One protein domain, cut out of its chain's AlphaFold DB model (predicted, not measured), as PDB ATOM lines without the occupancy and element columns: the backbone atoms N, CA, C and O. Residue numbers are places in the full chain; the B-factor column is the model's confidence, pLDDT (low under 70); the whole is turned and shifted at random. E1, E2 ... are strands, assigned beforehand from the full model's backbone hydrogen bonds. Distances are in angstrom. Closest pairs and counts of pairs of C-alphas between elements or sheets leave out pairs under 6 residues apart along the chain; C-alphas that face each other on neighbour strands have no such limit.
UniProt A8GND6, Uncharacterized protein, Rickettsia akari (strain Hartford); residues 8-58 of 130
ATOM      1  N   ARG A   8      22.184  58.247  55.219       74.50
ATOM      2  CA  ARG A   8      22.267  58.483  53.776       74.50
ATOM      3  C   ARG A   8      23.151  57.392  53.183       74.50
ATOM      4  O   ARG A   8      24.107  56.986  53.841       74.50
ATOM      5  N   GLY A   9      22.831  56.951  51.968       80.38
ATOM      6  CA  GLY A   9      23.600  55.917  51.285       80.38
ATOM      7  C   GLY A   9      25.103  56.180  51.306       80.38
ATOM      8  O   GLY A   9      25.550  57.315  51.118       80.38
ATOM      9  N   VAL A  10      25.868  55.127  51.575       86.75
ATOM     10  CA  VAL A  10      27.327  55.135  51.621       86.75
ATOM     11  C   VAL A  10      27.832  54.420  50.380       86.75
ATOM     12  O   VAL A  10      27.600  53.226  50.190       86.75
ATOM     13  N   ILE A  11      28.546  55.168  49.545       89.44
ATOM     14  CA  ILE A  11      29.162  54.650  48.330       89.44
ATOM     15  C   ILE A  11      30.655  54.544  48.581       89.44
ATOM     16  O   ILE A  11      31.328  55.554  48.783       89.44
ATOM     17  N   PHE A  12      31.174  53.323  48.550       93.31
ATOM     18  CA  PHE A  12      32.607  53.114  48.443       93.31
ATOM     19  C   PHE A  12      32.999  53.169  46.967       93.31
ATOM     20  O   PHE A  12      32.405  52.466  46.154       93.31
ATOM     21  N   LEU A  13      33.991  53.986  46.618       94.81
ATOM     22  CA  LEU A  13      34.534  54.076  45.265       94.81
ATOM     23  C   LEU A  13      36.022  53.729  45.304       94.81
ATOM     24  O   LEU A  13      36.805  54.458  45.906       94.81
ATOM     25  N   ALA A  14      36.399  52.636  44.648       95.19
ATOM     26  CA  ALA A  14      37.787  52.286  44.380       95.19
ATOM     27  C   ALA A  14      38.111  52.552  42.912       95.19
ATOM     28  O   ALA A  14      37.372  52.139  42.019       95.19
ATOM     29  N   ILE A  15      39.233  53.222  42.686       94.88
ATOM     30  CA  ILE A  15      39.813  53.461  41.368       94.88
ATOM     31  C   ILE A  15      41.147  52.726  41.376       94.88
ATOM     32  O   ILE A  15      41.971  52.984  42.250       94.88
ATOM     33  N   ALA A  16      41.311  51.764  40.475       94.62
ATOM     34  CA  ALA A  16      42.467  50.884  40.421       94.62
ATOM     35  C   ALA A  16      43.100  50.935  39.031       94.62
ATOM     36  O   ALA A  16      42.410  50.799  38.024       94.62
ATOM     37  N   ASP A  17      44.418  51.070  38.997       93.00
ATOM     38  CA  ASP A  17      45.281  50.987  37.817       93.00
ATOM     39  C   ASP A  17      45.745  49.546  37.535       93.00
ATOM     40  O   ASP A  17      46.725  49.334  36.833       93.00
ATOM     41  N   PHE A  18      45.033  48.548  38.069       94.19
ATOM     42  CA  PHE A  18      45.278  47.122  37.847       94.19
ATOM     43  C   PHE A  18      43.964  46.329  37.793       94.19
ATOM     44  O   PHE A  18      42.926  46.764  38.304       94.19
ATOM     45  N   ILE A  19      44.005  45.127  37.214       95.75
ATOM     46  CA  ILE A  19      42.869  44.192  37.210       95.75
ATOM     47  C   ILE A  19      42.682  43.540  38.593       95.75
ATOM     48  O   ILE A  19      43.464  42.687  39.017       95.75
ATOM     49  N   LEU A  20      41.587  43.889  39.271       96.00
ATOM     50  CA  LEU A  20      41.152  43.307  40.545       96.00
ATOM     51  C   LEU A  20      40.236  42.088  40.348       96.00
ATOM     52  O   LEU A  20      40.296  41.134  41.121       96.00
ATOM     53  N   PHE A  21      39.383  42.108  39.319       96.19
ATOM     54  CA  PHE A  21      38.421  41.043  39.017       96.19
ATOM     55  C   PHE A  21      38.669  40.460  37.616       96.19
ATOM     56  O   PHE A  21      38.011  40.890  36.664       96.19
ATOM     57  N   PRO A  22      39.572  39.476  37.447       95.00
ATOM     58  CA  PRO A  22      39.945  38.948  36.129       95.00
ATOM     59  C   PRO A  22      38.767  38.420  35.301       95.00
ATOM     60  O   PRO A  22      38.740  38.577  34.083       95.00
ATOM     61  N   ASP A  23      37.756  37.853  35.963       96.19
ATOM     62  CA  ASP A  23      36.594  37.257  35.296       96.19
ATOM     63  C   ASP A  23      35.552  38.290  34.824       96.19
ATOM     64  O   ASP A  23      34.634  37.956  34.069       96.19
ATOM     65  N   LYS A  24      35.662  39.555  35.257       94.06
ATOM     66  CA  LYS A  24      34.747  40.635  34.855       94.06
ATOM     67  C   LYS A  24      35.345  41.421  33.694       94.06
ATOM     68  O   LYS A  24      36.444  41.950  33.811       94.06
ATOM     69  N   LYS A  25      34.605  41.549  32.591       93.31
ATOM     70  CA  LYS A  25      35.066  42.286  31.400       93.31
ATOM     71  C   LYS A  25      34.897  43.798  31.515       93.31
ATOM     72  O   LYS A  25      35.696  44.537  30.954       93.31
ATOM     73  N   ASP A  26      33.861  44.244  32.217       95.12
ATOM     74  CA  ASP A  26      33.556  45.667  32.330       95.12
ATOM     75  C   ASP A  26      34.574  46.384  33.226       95.12
ATOM     76  O   ASP A  26      34.945  45.881  34.285       95.12
ATOM     77  N   TRP A  27      34.975  47.590  32.821       95.00
ATOM     78  CA  TRP A  27      35.866  48.468  33.591       95.00
ATOM     79  C   TRP A  27      35.209  49.036  34.852       95.00
ATOM     80  O   TRP A  27      35.895  49.457  35.774       95.00
ATOM     81  N   LYS A  28      33.874  49.050  34.911       95.25
ATOM     82  CA  LYS A  28      33.102  49.477  36.077       95.25
ATOM     83  C   LYS A  28      32.307  48.300  36.615       95.25
ATOM     84  O   LYS A  28      31.495  47.720  35.898       95.25
ATOM     85  N   SER A  29      32.446  48.015  37.905       95.06
ATOM     86  CA  SER A  29      31.623  47.015  38.584       95.06
ATOM     87  C   SER A  29      30.983  47.573  39.852       95.06
ATOM     88  O   SER A  29      31.642  48.216  40.664       95.06
ATOM     89  N   ASN A  30      29.681  47.323  40.018       94.31
ATOM     90  CA  ASN A  30      28.928  47.680  41.222       94.31
ATOM     91  C   ASN A  30      28.669  46.408  42.034       94.31
ATOM     92  O   ASN A  30      28.272  45.385  41.472       94.31
ATOM     93  N   HIS A  31      28.879  46.471  43.343       94.00
ATOM     94  CA  HIS A  31      28.720  45.344  44.256       94.00
ATOM     95  C   HIS A  31      27.872  45.777  45.449       94.00
ATOM     96  O   HIS A  31      28.151  46.797  46.080       94.00
ATOM     97  N   GLY A  32      26.826  45.005  45.738       92.81
ATOM     98  CA  GLY A  32      25.999  45.162  46.934       92.81
ATOM     99  C   GLY A  32      26.396  44.170  48.027       92.81
ATOM    100  O   GLY A  32      27.167  43.241  47.783       92.81
ATOM    101  N   LEU A  33      25.842  44.363  49.221       91.25
ATOM    102  CA  LEU A  33      25.997  43.446  50.348       91.25
ATOM    103  C   LEU A  33      24.758  42.554  50.460       91.25
ATOM    104  O   LEU A  33      23.638  43.054  50.459       91.25
ATOM    105  N   LEU A  34      24.964  41.243  50.567       94.00
ATOM    106  CA  LEU A  34      23.891  40.267  50.757       94.00
ATOM    107  C   LEU A  34      24.034  39.592  52.122       94.00
ATOM    108  O   LEU A  34      25.154  39.333  52.571       94.00
ATOM    109  N   ASP A  35      22.911  39.275  52.762       94.81
ATOM    110  CA  ASP A  35      22.905  38.404  53.932       94.81
ATOM    111  C   ASP A  35      23.396  36.997  53.557       94.81
ATOM    112  O   ASP A  35      23.003  36.416  52.547       94.81
ATOM    113  N   ASN A  36      24.240  36.407  54.399       95.50
ATOM    114  CA  ASN A  36      24.914  35.147  54.076       95.50
ATOM    115  C   ASN A  36      23.997  33.915  54.119       95.50
ATOM    116  O   ASN A  36      24.389  32.852  53.640       95.50
ATOM    117  N   LYS A  37      22.819  34.005  54.749       96.00
ATOM    118  CA  LYS A  37      21.889  32.872  54.866       96.00
ATOM    119  C   LYS A  37      20.764  32.961  53.847       96.00
ATOM    120  O   LYS A  37      20.399  31.952  53.252       96.00
ATOM    121  N   THR A  38      20.197  34.149  53.703       96.38
ATOM    122  CA  THR A  38      19.001  34.417  52.897       96.38
ATOM    123  C   THR A  38      19.340  34.966  51.517       96.38
ATOM    124  O   THR A  38      18.521  34.851  50.610       96.38
ATOM    125  N   TYR A  39      20.550  35.510  51.342       94.56
ATOM    126  CA  TYR A  39      20.966  36.268  50.162       94.56
ATOM    127  C   TYR A  39      20.106  37.514  49.901       94.56
ATOM    128  O   TYR A  39      20.115  38.052  48.794       94.56
ATOM    129  N   GLU A  40      19.377  37.992  50.912       94.75
ATOM    130  CA  GLU A  40      18.613  39.234  50.840       94.75
ATOM    131  C   GLU A  40      19.550  40.447  50.915       94.75
ATOM    132  O   GLU A  40      20.581  40.433  51.591       94.75
ATOM    133  N   ASN A  41      19.204  41.511  50.188       90.12
ATOM    134  CA  ASN A  41      19.920  42.783  50.231       90.12
ATOM    135  C   ASN A  41      19.187  43.742  51.175       90.12
ATOM    136  O   ASN A  41      18.419  44.595  50.726       90.12
ATOM    137  N   ASP A  42      19.397  43.576  52.478       88.25
ATOM    138  CA  ASP A  42      18.817  44.453  53.505       88.25
ATOM    139  C   ASP A  42      19.550  45.801  53.608       88.25
ATOM    140  O   ASP A  42      18.979  46.803  54.039       88.25
ATOM    141  N   LEU A  43      20.824  45.843  53.202       86.75
ATOM    142  CA  LEU A  43      21.712  47.006  53.300       86.75
ATOM    143  C   LEU A  43      21.871  47.713  51.944       86.75
ATOM    144  O   LEU A  43      22.982  48.013  51.515       86.75
ATOM    145  N   GLN A  44      20.753  48.009  51.280       85.12
ATOM    146  CA  GLN A  44      20.715  48.534  49.899       85.12
ATOM    147  C   GLN A  44      21.421  49.881  49.727       85.12
ATOM    148  O   GLN A  44      21.919  50.205  48.651       85.12
ATOM    149  N   ASP A  45      21.479  50.650  50.809       85.94
ATOM    150  CA  ASP A  45      22.121  51.957  50.867       85.94
ATOM    151  C   ASP A  45      23.656  51.873  50.949       85.94
ATOM    152  O   ASP A  45      24.325  52.903  50.891       85.94
ATOM    153  N   PHE A  46      24.229  50.671  51.063       88.50
ATOM    154  CA  PHE A  46      25.670  50.434  51.067       88.50
ATOM    155  C   PHE A  46      26.081  49.656  49.823       88.50
ATOM    156  O   PHE A  46      25.752  48.479  49.667       88.50
ATOM    157  N   TYR A  47      26.854  50.293  48.951       90.50
ATOM    158  CA  TYR A  47      27.397  49.616  47.779       90.50
ATOM    159  C   TYR A  47      28.796  50.103  47.429       90.50
ATOM    160  O   TYR A  47      29.227  51.206  47.770       90.50
ATOM    161  N   PHE A  48      29.506  49.222  46.738       94.88
ATOM    162  CA  PHE A  48      30.898  49.371  46.359       94.88
ATOM    163  C   PHE A  48      30.974  49.479  44.843       94.88
ATOM    164  O   PHE A  48      30.435  48.641  44.120       94.88
ATOM    165  N   ILE A  49      31.650  50.508  44.359       95.44
ATOM    166  CA  ILE A  49      31.944  50.717  42.950       95.44
ATOM    167  C   ILE A  49      33.447  50.554  42.774       95.44
ATOM    168  O   ILE A  49      34.228  51.209  43.457       95.44
ATOM    169  N   PHE A  50      33.837  49.699  41.838       96.31
ATOM    170  CA  PHE A  50      35.224  49.541  41.416       96.31
ATOM    171  C   PHE A  50      35.353  49.995  39.970       96.31
ATOM    172  O   PHE A  50      34.608  49.516  39.109       96.31
ATOM    173  N   LEU A  51      36.280  50.917  39.730       96.25
ATOM    174  CA  LEU A  51      36.726  51.346  38.412       96.25
ATOM    175  C   LEU A  51      38.118  50.748  38.178       96.25
ATOM    176  O   LEU A  51      39.073  51.148  38.835       96.25
ATOM    177  N   GLU A  52      38.216  49.763  37.291       96.38
ATOM    178  CA  GLU A  52      39.460  49.096  36.891       96.38
ATOM    179  C   GLU A  52      39.951  49.729  35.582       96.38
ATOM    180  O   GLU A  52      39.460  49.396  34.500       96.38
ATOM    181  N   LEU A  53      40.890  50.673  35.685       94.94
ATOM    182  CA  LEU A  53      41.343  51.520  34.578       94.94
ATOM    183  C   LEU A  53      42.045  50.723  33.468       94.94
ATOM    184  O   LEU A  53      41.829  51.022  32.304       94.94
ATOM    185  N   GLU A  54      42.764  49.634  33.771       94.00
ATOM    186  CA  GLU A  54      43.367  48.770  32.729       94.00
ATOM    187  C   GLU A  54      42.333  48.181  31.747       94.00
ATOM    188  O   GLU A  54      42.654  47.818  30.615       94.00
ATOM    189  N   LYS A  55      41.066  48.076  32.165       95.25
ATOM    190  CA  LYS A  55      39.970  47.601  31.305       95.25
ATOM    191  C   LYS A  55      39.312  48.736  30.523       95.25
ATOM    192  O   LYS A  55      38.541  48.470  29.595       95.25
ATOM    193  N   PHE A  56      39.583  49.987  30.880       93.38
ATOM    194  CA  PHE A  56      39.093  51.156  30.175       93.38
ATOM    195  C   PHE A  56      40.015  51.459  28.988       93.38
ATOM    196  O   PHE A  56      41.175  51.819  29.136       93.38
ATOM    197  N   ASN A  57      39.481  51.256  27.784       88.88
ATOM    198  CA  ASN A  57      40.226  51.363  26.526       88.88
ATOM    199  C   ASN A  57      39.507  52.288  25.533       88.88
ATOM    200  O   ASN A  57      39.534  52.049  24.328       88.88
ATOM    201  N   LYS A  58      38.767  53.280  26.043       88.56
ATOM    202  CA  LYS A  58      38.061  54.250  25.201       88.56
ATOM    203  C   LYS A  58      38.978  55.428  24.891       88.56
ATOM    204  O   LYS A  58      39.594  55.975  25.801       88.56
TER     205      LYS A  58
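This is residues 8 to 58 of the 130 residues of an uncharacterized protein of Rickettsia akari (strain Hartford) (UniProt A8GND6). Little regular structure is here: one small sheet of three strands, E3 between E1 and E2, with two long loops, residues 17 to 27 and 33 to 45, that swing out past E2 at opposite ends of the sheet. The printed part has 51 residues, with strands E1, E2, E3 along the chain and no named helix; the class is all strand, with 19 residues in named elements. The sheet, order E1 E3 E2, is mixed. The whole is loose, with a radius of gyration of the C-alphas of 12.9 A and spans of 36 by 25 by 15 A.

Find C-alpha 10 at (27.327, 55.135, 51.621); E1 runs from there to residue 16, 19.3 A. E2 is residues 28 to 32, 13.7 A. E3, residues 46 to 52, runs 19.8 A to C-alpha 52 at (39.460, 49.096, 36.891).

Look at inner strand E3: E1 is its parallel neighbour at 14 degrees, with N 14 and O 49 2.9 A apart. E2 and E3 form an antiparallel hairpin at 158 degrees, with N 31 and O 48 2.8 A apart. Edge strands E1 and E2 are apart.

The farthest C-alphas, of Lys 37 and Lys 58, are 40.0 A apart. Both links are long; the printed part has no cut, and no printed residue is under 70 in pLDDT.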